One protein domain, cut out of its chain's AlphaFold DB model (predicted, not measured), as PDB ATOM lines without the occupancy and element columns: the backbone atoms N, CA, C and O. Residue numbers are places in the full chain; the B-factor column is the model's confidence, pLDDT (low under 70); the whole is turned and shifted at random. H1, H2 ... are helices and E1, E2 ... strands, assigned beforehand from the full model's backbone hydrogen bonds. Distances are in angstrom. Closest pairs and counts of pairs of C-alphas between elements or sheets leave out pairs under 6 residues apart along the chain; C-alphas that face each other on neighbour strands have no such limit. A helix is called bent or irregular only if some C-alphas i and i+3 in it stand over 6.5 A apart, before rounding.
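This is residues 22 to 27 and 38 to 112 of the 257 residues of an uncharacterized protein of Sporothrix brasiliensis 5110 (UniProt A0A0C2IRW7). A small two-strand hairpin, E1 and E2, sits in the middle, and short helices are set loosely round it, no two of them touching. The end of the longest helix, H2, packs on E2 and H3 packs on E1, while H4 and H5 lie off another side of the hairpin and H1 is out by H2. The printed part has 81 residues, with five named helices and two named strands in the order H1, H2, H3, E1, E2, H4, H5; the sheet, E1 - E2, is antiparallel and the class is mostly helix. The whole is compact, with a radius of gyration of the C-alphas of 11.4 A and spans of 33 by 24 by 23 A.

H1, residues 22 to 27, and H2, residues 38 to 50, are near each other, with 8 pairs of C-alphas within 10 A. H2 and H3, residues 55 to 59, are close but not clearly touching; their closest C-alphas, of Cys 49 and Cys 58, are 6.3 A apart. E1, residues 64 to 67, and E2, residues 72 to 75, form a hairpin, antiparallel at 146 degrees, with N 65 and O 74 at 2.8 A and N 67 and O 72 at 3.0 A, within hydrogen-bond range. H2 has 10 pairs of C-alphas within 8 A of E2, the closest being Trp 50 and Cys 73 at 5.1 A. H3 has 6 such pairs with E1, the closest being Cys 55 and Trp 66 at 5.9 A. H4, residues 81 to 87, and H5, residues 96 to 101, are close but not clearly touching, the closest C-alphas being those of Pro 85 and Arg 99 at 5.6 A; they run opposite ways at a shallow tilt of 30 degrees. The closest C-alphas of E1 and H5, those of Cys 67 and Glu 98, are 6.6 A apart. H1 is apart from H3, E1, E2, H4 and H5. In H1, H2 and H3 every O i to N i+4 pair is within hydrogen-bond range; H4 has 1 of 3 and 2 of 4 O i to N i+3 pairs, H5 has 0 of 2 and 1 of 3.

H1 begins at C-alpha 22, (43.739, -30.634, 34.369). H2 is 18.1 A long, from C-alpha 38 to C-alpha 50 at (34.850, -38.881, 41.326). E1 is 10.1 A, E2 10.0 A and H4 10.1 A long. H4 is irregular, with C-alphas 82 and 85 at 7.6 A. H5, 9.9 A long, is neither bent nor irregular, but only just: C-alphas 97 and 100 are 6.4 A apart. It ends at C-alpha 101, (41.293, -29.392, 55.146).

The two C-alphas farthest apart, those of Ala 38 and Gln 110, are 32.9 A apart. Residues 28 to 37 are not printed, and C-alphas 27 and 38 across this cut are 11.2 A apart. Of the links that are printed whole, H4 to H5 is short and the others are tight. The mean pLDDT of the printed part is 77.7; it is under 70 at residues 26 to 27, 38 to 40, 79, 81 to 91 and 94.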
ATOM      1  N   ALA A  22      42.848 -31.372  33.474       73.62
ATOM      2  CA  ALA A  22      43.739 -30.634  34.369       73.62
ATOM      3  C   ALA A  22      44.392 -31.562  35.406       73.62
ATOM      4  O   ALA A  22      45.600 -31.492  35.644       73.62
ATOM      5  N   TRP A  23      43.610 -32.484  35.966       72.94
ATOM      6  CA  TRP A  23      44.091 -33.473  36.921       72.94
ATOM      7  C   TRP A  23      45.063 -34.484  36.279       72.94
ATOM      8  O   TRP A  23      46.167 -34.696  36.786       72.94
ATOM      9  N   LEU A  24      44.723 -35.039  35.107       72.00
ATOM     10  CA  LEU A  24      45.597 -35.947  34.349       72.00
ATOM     11  C   LEU A  24      46.884 -35.257  33.865       72.00
ATOM     12  O   LEU A  24      47.950 -35.872  33.822       72.00
ATOM     13  N   ALA A  25      46.804 -33.985  33.464       70.25
ATOM     14  CA  ALA A  25      47.955 -33.203  33.011       70.25
ATOM     15  C   ALA A  25      48.937 -32.921  34.151       70.25
ATOM     16  O   ALA A  25      50.146 -33.006  33.953       70.25
ATOM     17  N   SER A  26      48.422 -32.656  35.348       64.25
ATOM     18  CA  SER A  26      49.231 -32.471  36.548       64.25
ATOM     19  C   SER A  26      50.004 -33.741  36.944       64.25
ATOM     20  O   SER A  26      51.195 -33.689  37.264       64.25
ATOM     21  N   ARG A  27      49.361 -34.909  36.852       63.47
ATOM     22  CA  ARG A  27      49.948 -36.205  37.229       63.47
ATOM     23  C   ARG A  27      51.060 -36.683  36.278       63.47
ATOM     24  O   ARG A  27      51.850 -37.568  36.609       63.47
ATOM     25  N   ALA A  38      49.290 -47.784  32.766       61.84
ATOM     26  CA  ALA A  38      49.250 -46.889  33.921       61.84
ATOM     27  C   ALA A  38      48.273 -45.714  33.709       61.84
ATOM     28  O   ALA A  38      47.544 -45.356  34.624       61.84
ATOM     29  N   ALA A  39      48.179 -45.186  32.483       63.31
ATOM     30  CA  ALA A  39      47.229 -44.121  32.153       63.31
ATOM     31  C   ALA A  39      45.757 -44.575  32.248       63.31
ATOM     32  O   ALA A  39      44.902 -43.806  32.674       63.31
ATOM     33  N   THR A  40      45.465 -45.827  31.877       69.94
ATOM     34  CA  THR A  40      44.111 -46.401  31.977       69.94
ATOM     35  C   THR A  40      43.708 -46.685  33.426       69.94
ATOM     36  O   THR A  40      42.589 -46.357  33.811       69.94
ATOM     37  N   ASP A  41      44.626 -47.188  34.259       78.44
ATOM     38  CA  ASP A  41      44.361 -47.388  35.692       78.44
ATOM     39  C   ASP A  41      44.155 -46.059  36.449       78.44
ATOM     40  O   ASP A  41      43.296 -45.979  37.330       78.44
ATOM     41  N   ASP A  42      44.879 -44.996  36.079       78.44
ATOM     42  CA  ASP A  42      44.679 -43.648  36.629       78.44
ATOM     43  C   ASP A  42      43.289 -43.084  36.296       78.44
ATOM     44  O   ASP A  42      42.618 -42.527  37.169       78.44
ATOM     45  N   ASP A  43      42.830 -43.265  35.059       82.31
ATOM     46  CA  ASP A  43      41.503 -42.830  34.612       82.31
ATOM     47  C   ASP A  43      40.372 -43.607  35.300       82.31
ATOM     48  O   ASP A  43      39.389 -43.020  35.770       82.31
ATOM     49  N   ASP A  44      40.513 -44.928  35.415       87.00
ATOM     50  CA  ASP A  44      39.546 -45.769  36.121       87.00
ATOM     51  C   ASP A  44      39.500 -45.436  37.613       87.00
ATOM     52  O   ASP A  44      38.442 -45.491  38.245       87.00
ATOM     53  N   ARG A  45      40.643 -45.084  38.208       85.38
ATOM     54  CA  ARG A  45      40.738 -44.634  39.602       85.38
ATOM     55  C   ARG A  45      40.087 -43.272  39.791       85.38
ATOM     56  O   ARG A  45      39.303 -43.109  40.725       85.38
ATOM     57  N   PHE A  46      40.335 -42.333  38.878       86.50
ATOM     58  CA  PHE A  46      39.672 -41.035  38.869       86.50
ATOM     59  C   PHE A  46      38.154 -41.201  38.818       86.50
ATOM     60  O   PHE A  46      37.465 -40.691  39.695       86.50
ATOM     61  N   ARG A  47      37.624 -41.991  37.875       87.88
ATOM     62  CA  ARG A  47      36.175 -42.237  37.752       87.88
ATOM     63  C   ARG A  47      35.578 -42.900  38.993       87.88
ATOM     64  O   ARG A  47      34.484 -42.527  39.417       87.88
ATOM     65  N   ARG A  48      36.299 -43.850  39.599       90.25
ATOM     66  CA  ARG A  48      35.882 -44.523  40.841       90.25
ATOM     67  C   ARG A  48      35.775 -43.563  42.022       90.25
ATOM     68  O   ARG A  48      34.801 -43.652  42.768       90.25
ATOM     69  N   CYS A  49      36.750 -42.672  42.196       89.56
ATOM     70  CA  CYS A  49      36.703 -41.670  43.259       89.56
ATOM     71  C   CYS A  49      35.651 -40.595  42.938       89.56
ATOM     72  O   CYS A  49      34.757 -40.363  43.744       89.56
ATOM     73  N   TRP A  50      35.686 -40.014  41.736       89.38
ATOM     74  CA  TRP A  50      34.850 -38.881  41.326       89.38
ATOM     75  C   TRP A  50      33.345 -39.150  41.408       89.38
ATOM     76  O   TRP A  50      32.579 -38.265  41.770       89.38
ATOM     77  N   GLY A  51      32.902 -40.381  41.136       88.50
ATOM     78  CA  GLY A  51      31.487 -40.754  41.243       88.50
ATOM     79  C   GLY A  51      30.913 -40.719  42.669       88.50
ATOM     80  O   GLY A  51      29.722 -40.971  42.858       88.50
ATOM     81  N   ARG A  52      31.730 -40.453  43.696       90.75
ATOM     82  CA  ARG A  52      31.298 -40.376  45.096       90.75
ATOM     83  C   ARG A  52      31.120 -38.921  45.519       90.75
ATOM     84  O   ARG A  52      32.090 -38.191  45.664       90.75
ATOM     85  N   ASN A  53      29.884 -38.557  45.858       89.56
ATOM     86  CA  ASN A  53      29.517 -37.212  46.329       89.56
ATOM     87  C   ASN A  53      29.332 -37.130  47.854       89.56
ATOM     88  O   ASN A  53      28.728 -36.191  48.366       89.56
ATOM     89  N   SER A  54      29.792 -38.133  48.603       90.81
ATOM     90  CA  SER A  54      29.735 -38.121  50.067       90.81
ATOM     91  C   SER A  54      31.070 -38.526  50.668       90.81
ATOM     92  O   SER A  54      31.744 -39.429  50.173       90.81
ATOM     93  N   CYS A  55      31.425 -37.875  51.777       90.25
ATOM     94  CA  CYS A  55      32.693 -38.111  52.455       90.25
ATOM     95  C   CYS A  55      32.854 -39.574  52.897       90.25
ATOM     96  O   CYS A  55      33.882 -40.183  52.614       90.25
ATOM     97  N   SER A  56      31.840 -40.172  53.531       90.06
ATOM     98  CA  SER A  56      31.919 -41.562  54.003       90.06
ATOM     99  C   SER A  56      32.123 -42.548  52.852       90.06
ATOM    100  O   SER A  56      33.005 -43.396  52.927       90.06
ATOM    101  N   SER A  57      31.370 -42.389  51.760       91.69
ATOM    102  CA  SER A  57      31.478 -43.265  50.586       91.69
ATOM    103  C   SER A  57      32.784 -43.066  49.815       91.69
ATOM    104  O   SER A  57      33.285 -44.007  49.208       91.69
ATOM    105  N   CYS A  58      33.332 -41.848  49.820       91.25
ATOM    106  CA  CYS A  58      34.633 -41.550  49.224       91.25
ATOM    107  C   CYS A  58      35.768 -42.222  50.008       91.25
ATOM    108  O   CYS A  58      36.637 -42.864  49.423       91.25
ATOM    109  N   LEU A  59      35.741 -42.110  51.341       89.62
ATOM    110  CA  LEU A  59      36.785 -42.648  52.213       89.62
ATOM    111  C   LEU A  59      36.728 -44.171  52.375       89.62
ATOM    112  O   LEU A  59      37.705 -44.765  52.827       89.62
ATOM    113  N   ASP A  60      35.629 -44.820  51.996       88.69
ATOM    114  CA  ASP A  60      35.535 -46.283  51.999       88.69
ATOM    115  C   ASP A  60      36.438 -46.942  50.934       88.69
ATOM    116  O   ASP A  60      36.816 -48.113  51.032       88.69
ATOM    117  N   ILE A  61      36.886 -46.167  49.944       85.06
ATOM    118  CA  ILE A  61      37.799 -46.617  48.896       85.06
ATOM    119  C   ILE A  61      39.228 -46.193  49.262       85.06
ATOM    120  O   ILE A  61      39.494 -45.067  49.680       85.06
ATOM    121  N   SER A  62      40.182 -47.119  49.161       80.31
ATOM    122  CA  SER A  62      41.605 -46.804  49.336       80.31
ATOM    123  C   SER A  62      42.108 -45.963  48.160       80.31
ATOM    124  O   SER A  62      41.723 -46.234  47.028       80.31
ATOM    125  N   ALA A  63      43.004 -45.009  48.419       84.25
ATOM    126  CA  ALA A  63      43.548 -44.079  47.418       84.25
ATOM    127  C   ALA A  63      42.550 -43.034  46.865       84.25
ATOM    128  O   ALA A  63      42.770 -42.466  45.799       84.25
ATOM    129  N   CYS A  64      41.478 -42.735  47.606       88.25
ATOM    130  CA  CYS A  64      40.654 -41.543  47.399       88.25
ATOM    131  C   CYS A  64      40.752 -40.609  48.619       88.25
ATOM    132  O   CYS A  64      41.018 -41.033  49.747       88.25
ATOM    133  N   SER A  65      40.523 -39.321  48.395       87.81
ATOM    134  CA  SER A  65      40.477 -38.279  49.417       87.81
ATOM    135  C   SER A  65      39.317 -37.327  49.153       87.81
ATOM    136  O   SER A  65      38.853 -37.205  48.023       87.81
ATOM    137  N   TRP A  66      38.818 -36.683  50.204       89.88
ATOM    138  CA  TRP A  66      37.633 -35.836  50.127       89.88
ATOM    139  C   TRP A  66      37.998 -34.368  50.357       89.88
ATOM    140  O   TRP A  66      38.551 -34.029  51.410       89.88
ATOM    141  N   CYS A  67      37.648 -33.505  49.399       88.38
ATOM    142  CA  CYS A  67      37.791 -32.053  49.502       88.38
ATOM    143  C   CYS A  67      36.467 -31.460  50.040       88.38
ATOM    144  O   CYS A  67      35.443 -31.526  49.357       88.38
ATOM    145  N   PRO A  68      36.426 -30.913  51.272       84.38
ATOM    146  CA  PRO A  68      35.169 -30.548  51.934       84.38
ATOM    147  C   PRO A  68      34.467 -29.315  51.357       84.38
ATOM    148  O   PRO A  68      33.242 -29.262  51.397       84.38
ATOM    149  N   PHE A  69      35.213 -28.350  50.826       81.69
ATOM    150  CA  PHE A  69      34.658 -27.110  50.268       81.69
ATOM    151  C   PHE A  69      34.068 -27.318  48.874       81.69
ATOM    152  O   PHE A  69      32.944 -26.901  48.618       81.69
ATOM    153  N   SER A  70      34.803 -27.993  47.990       82.81
ATOM    154  CA  SER A  70      34.294 -28.386  46.673       82.81
ATOM    155  C   SER A  70      33.303 -29.553  46.742       82.81
ATOM    156  O   SER A  70      32.603 -29.804  45.769       82.81
ATOM    157  N   ALA A  71      33.228 -30.251  47.882       87.06
ATOM    158  CA  ALA A  71      32.417 -31.452  48.082       87.06
ATOM    159  C   ALA A  71      32.667 -32.517  46.998       87.06
ATOM    160  O   ALA A  71      31.742 -33.167  46.511       87.06
ATOM    161  N   THR A  72      33.936 -32.683  46.618       87.56
ATOM    162  CA  THR A  72      34.362 -33.623  45.576       87.56
ATOM    163  C   THR A  72      35.300 -34.682  46.138       87.56
ATOM    164  O   THR A  72      36.108 -34.431  47.040       87.56
ATOM    165  N   CYS A  73      35.179 -35.895  45.601       90.00
ATOM    166  CA  CYS A  73      36.071 -37.000  45.903       90.00
ATOM    167  C   CYS A  73      37.138 -37.102  44.817       90.00
ATOM    168  O   CYS A  73      36.835 -37.280  43.637       90.00
ATOM    169  N   VAL A  74      38.394 -37.003  45.231       88.19
ATOM    170  CA  VAL A  74      39.544 -36.949  44.336       88.19
ATOM    171  C   VAL A  74      40.511 -38.094  44.639       88.19
ATOM    172  O   VAL A  74      40.789 -38.387  45.806       88.19
ATOM    173  N   PRO A  75      41.034 -38.770  43.613       87.31
ATOM    174  CA  PRO A  75      42.093 -39.771  43.765       87.31
ATOM    175  C   PRO A  75      43.376 -39.191  44.390       87.31
ATOM    176  O   PRO A  75      43.848 -38.119  44.010       87.31
ATOM    177  N   ASN A  76      43.957 -39.933  45.334       81.44
ATOM    178  CA  ASN A  76      45.164 -39.584  46.079       81.44
ATOM    179  C   ASN A  76      46.071 -40.816  46.211       81.44
ATOM    180  O   ASN A  76      45.726 -41.766  46.913       81.44
ATOM    181  N   ASP A  77      47.235 -40.774  45.562       73.62
ATOM    182  CA  ASP A  77      48.211 -41.873  45.547       73.62
ATOM    183  C   ASP A  77      49.343 -41.717  46.563       73.62
ATOM    184  O   ASP A  77      50.278 -42.521  46.594       73.62
ATOM    185  N   CYS A  78      49.264 -40.711  47.435       71.94
ATOM    186  CA  CYS A  78      50.272 -40.528  48.460       71.94
ATOM    187  C   CYS A  78      50.271 -41.733  49.411       71.94
ATOM    188  O   CYS A  78      49.259 -42.085  50.023       71.94
ATOM    189  N   ARG A  79      51.457 -42.321  49.612       68.12
ATOM    190  CA  ARG A  79      51.674 -43.459  50.523       68.12
ATOM    191  C   ARG A  79      51.221 -43.163  51.957       68.12
ATOM    192  O   ARG A  79      50.825 -44.073  52.681       68.12
ATOM    193  N   ILE A  80      51.287 -41.891  52.356       70.19
ATOM    194  CA  ILE A  80      50.789 -41.384  53.634       70.19
ATOM    195  C   ILE A  80      49.776 -40.270  53.325       70.19
ATOM    196  O   ILE A  80      50.172 -39.113  53.175       70.19
ATOM    197  N   PRO A  81      48.469 -40.585  53.241       65.81
ATOM    198  CA  PRO A  81      47.435 -39.625  52.846       65.81
ATOM    199  C   PRO A  81      47.383 -38.379  53.740       65.81
ATOM    200  O   PRO A  81      47.076 -37.289  53.267       65.81
ATOM    201  N   ALA A  82      47.741 -38.522  55.020       63.62
ATOM    202  CA  ALA A  82      47.800 -37.419  55.982       63.62
ATOM    203  C   ALA A  82      48.902 -36.383  55.675       63.62
ATOM    204  O   ALA A  82      48.828 -35.256  56.152       63.62
ATOM    205  N   LEU A  83      49.919 -36.749  54.888       62.38
ATOM    206  CA  LEU A  83      51.024 -35.870  54.490       62.38
ATOM    207  C   LEU A  83      50.912 -35.415  53.026       62.38
ATOM    208  O   LEU A  83      51.778 -34.677  52.556       62.38
ATOM    209  N   ALA A  84      49.846 -35.806  52.319       62.91
ATOM    210  CA  ALA A  84      49.607 -35.418  50.928       62.91
ATOM    211  C   ALA A  84      49.716 -33.896  50.671       62.91
ATOM    212  O   ALA A  84      50.351 -33.517  49.686       62.91
ATOM    213  N   PRO A  85      49.224 -32.999  51.558       60.06
ATOM    214  CA  PRO A  85      49.341 -31.554  51.342       60.06
ATOM    215  C   PRO A  85      50.786 -31.034  51.370       60.06
ATOM    216  O   PRO A  85      51.057 -29.970  50.823       60.06
ATOM    217  N   ALA A  86      51.702 -31.754  52.026       60.44
ATOM    218  CA  ALA A  86      53.084 -31.320  52.222       60.44
ATOM    219  C   ALA A  86      54.026 -31.764  51.093       60.44
ATOM    220  O   ALA A  86      55.040 -31.107  50.871       60.44
ATOM    221  N   TRP A  87      53.716 -32.868  50.403       59.56
ATOM    222  CA  TRP A  87      54.605 -33.459  49.394       59.56
ATOM    223  C   TRP A  87      54.190 -33.112  47.959       59.56
ATOM    224  O   TRP A  87      55.030 -32.744  47.145       59.56
ATOM    225  N   GLU A  88      52.887 -33.160  47.667       60.62
ATOM    226  CA  GLU A  88      52.300 -32.982  46.325       60.62
ATOM    227  C   GLU A  88      51.084 -32.038  46.389       60.62
ATOM    228  O   GLU A  88      50.057 -32.231  45.735       60.62
ATOM    229  N   GLY A  89      51.187 -31.010  47.236       55.69
ATOM    230  CA  GLY A  89      50.059 -30.186  47.663       55.69
ATOM    231  C   GLY A  89      49.327 -29.443  46.548       55.69
ATOM    232  O   GLY A  89      48.193 -29.026  46.763       55.69
ATOM    233  N   ASP A  90      49.914 -29.284  45.361       59.19
ATOM    234  CA  ASP A  90      49.351 -28.379  44.364       59.19
ATOM    235  C   ASP A  90      48.087 -28.881  43.654       59.19
ATOM    236  O   ASP A  90      47.304 -28.055  43.180       59.19
ATOM    237  N   PHE A  91      47.828 -30.191  43.644       63.31
ATOM    238  CA  PHE A  91      46.888 -30.773  42.675       63.31
ATOM    239  C   PHE A  91      45.797 -31.667  43.255       63.31
ATOM    240  O   PHE A  91      44.946 -32.154  42.513       63.31
ATOM    241  N   VAL A  92      45.797 -31.885  44.571       70.56
ATOM    242  CA  VAL A  92      44.784 -32.735  45.209       70.56
ATOM    243  C   VAL A  92      43.437 -32.012  45.287       70.56
ATOM    244  O   VAL A  92      42.433 -32.585  44.889       70.56
ATOM    245  N   CYS A  93      43.402 -30.744  45.710       76.56
ATOM    246  CA  CYS A  93      42.182 -29.927  45.680       76.56
ATOM    247  C   CYS A  93      42.407 -28.653  44.843       76.56
ATOM    248  O   CYS A  93      43.482 -28.047  44.937       76.56
ATOM    249  N   PRO A  94      41.403 -28.209  44.059       68.88
ATOM    250  CA  PRO A  94      41.522 -27.065  43.150       68.88
ATOM    251  C   PRO A  94      41.754 -25.733  43.878       68.88
ATOM    252  O   PRO A  94      42.272 -24.785  43.290       68.88
ATOM    253  N   HIS A  95      41.402 -25.649  45.162       74.38
ATOM    254  CA  HIS A  95      41.598 -24.452  45.966       74.38
ATOM    255  C   HIS A  95      42.759 -24.618  46.956       74.38
ATOM    256  O   HIS A  95      42.848 -25.599  47.693       74.38
ATOM    257  N   TRP A  96      43.648 -23.625  47.020       71.69
ATOM    258  CA  TRP A  96      44.853 -23.682  47.852       71.69
ATOM    259  C   TRP A  96      44.557 -23.761  49.358       71.69
ATOM    260  O   TRP A  96      45.288 -24.426  50.090       71.69
ATOM    261  N   ALA A  97      43.476 -23.124  49.822       73.00
ATOM    262  CA  ALA A  97      43.068 -23.176  51.225       73.00
ATOM    263  C   ALA A  97      42.433 -24.530  51.601       73.00
ATOM    264  O   ALA A  97      42.514 -24.940  52.755       73.00
ATOM    265  N   GLU A  98      41.885 -25.272  50.629       71.25
ATOM    266  CA  GLU A  98      41.290 -26.602  50.852       71.25
ATOM    267  C   GLU A  98      42.335 -27.683  51.130       71.25
ATOM    268  O   GLU A  98      42.026 -28.708  51.734       71.25
ATOM    269  N   ARG A  99      43.589 -27.446  50.729       74.44
ATOM    270  CA  ARG A  99      44.688 -28.414  50.853       74.44
ATOM    271  C   ARG A  99      44.923 -28.843  52.301       74.44
ATOM    272  O   ARG A  99      45.221 -30.004  52.555       74.44
ATOM    273  N   TRP A 100      44.745 -27.933  53.256       74.31
ATOM    274  CA  TRP A 100      44.933 -28.215  54.684       74.31
ATOM    275  C   TRP A 100      43.693 -28.825  55.352       74.31
ATOM    276  O   TRP A 100      43.784 -29.385  56.445       74.31
ATOM    277  N   GLU A 101      42.544 -28.790  54.679       77.88
ATOM    278  CA  GLU A 101      41.293 -29.392  55.146       77.88
ATOM    279  C   GLU A 101      40.978 -30.734  54.478       77.88
ATOM    280  O   GLU A 101      39.880 -31.272  54.633       77.88
ATOM    281  N   LEU A 102      41.948 -31.309  53.764       80.50
ATOM    282  CA  LEU A 102      41.792 -32.602  53.118       80.50
ATOM    283  C   LEU A 102      41.409 -33.676  54.146       80.50
ATOM    284  O   LEU A 102      42.111 -33.872  55.147       80.50
ATOM    285  N   ARG A 103      40.307 -34.388  53.888       83.00
ATOM    286  CA  ARG A 103      39.859 -35.521  54.706       83.00
ATOM    287  C   ARG A 103      40.329 -36.814  54.061       83.00
ATOM    288  O   ARG A 103      40.113 -37.044  52.870       83.00
ATOM    289  N   THR A 104      40.987 -37.655  54.848       80.75
ATOM    290  CA  THR A 104      41.554 -38.925  54.387       80.75
ATOM    291  C   THR A 104      41.135 -40.065  55.308       80.75
ATOM    292  O   THR A 104      40.764 -39.859  56.465       80.75
ATOM    293  N   ARG A 105      41.194 -41.295  54.790       77.31
ATOM    294  CA  ARG A 105      40.686 -42.500  55.455       77.31
ATOM    295  C   ARG A 105      41.180 -42.729  56.897       77.31
ATOM    296  O   ARG A 105      40.350 -43.156  57.695       77.31
ATOM    297  N   PRO A 106      42.439 -42.433  57.294       70.62
ATOM    298  CA  PRO A 106      42.847 -42.651  58.684       70.62
ATOM    299  C   PRO A 106      42.234 -41.652  59.679       70.62
ATOM    300  O   PRO A 106      42.223 -41.929  60.873       70.62
ATOM    301  N   LEU A 107      41.736 -40.503  59.213       70.75
ATOM    302  CA  LEU A 107      41.196 -39.434  60.066       70.75
ATOM    303  C   LEU A 107      39.659 -39.399  60.061       70.75
ATOM    304  O   LEU A 107      39.033 -38.848  60.965       70.75
ATOM    305  N   GLY A 108      39.042 -40.028  59.059       83.19
ATOM    306  CA  GLY A 108      37.595 -40.047  58.883       83.19
ATOM    307  C   GLY A 108      37.035 -38.705  58.402       83.19
ATOM    308  O   GLY A 108      37.753 -37.831  57.921       83.19
ATOM    309  N   CYS A 109      35.714 -38.550  58.509       83.75
ATOM    310  CA  CYS A 109      35.008 -37.367  58.003       83.75
ATOM    311  C   CYS A 109      34.926 -36.194  58.989       83.75
ATOM    312  O   CYS A 109      34.529 -35.103  58.586       83.75
ATOM    313  N   GLN A 110      35.268 -36.417  60.259       79.56
ATOM    314  CA  GLN A 110      35.077 -35.449  61.347       79.56
ATOM    315  C   GLN A 110      36.373 -34.740  61.767       79.56
ATOM    316  O   GLN A 110      36.319 -33.756  62.497       79.56
ATOM    317  N   VAL A 111      37.537 -35.221  61.324       77.19
ATOM    318  CA  VAL A 111      38.841 -34.734  61.791       77.19
ATOM    319  C   VAL A 111      39.637 -34.202  60.605       77.19
ATOM    320  O   VAL A 111      39.943 -34.934  59.664       77.19
ATOM    321  N   SER A 112      39.958 -32.908  60.637       76.31
ATOM    322  CA  SER A 112      40.783 -32.265  59.610       76.31
ATOM    323  C   SER A 112      42.259 -32.606  59.811       76.31
ATOM    324  O   SER A 112      42.732 -32.662  60.949       76.31
TER     325      SER A 112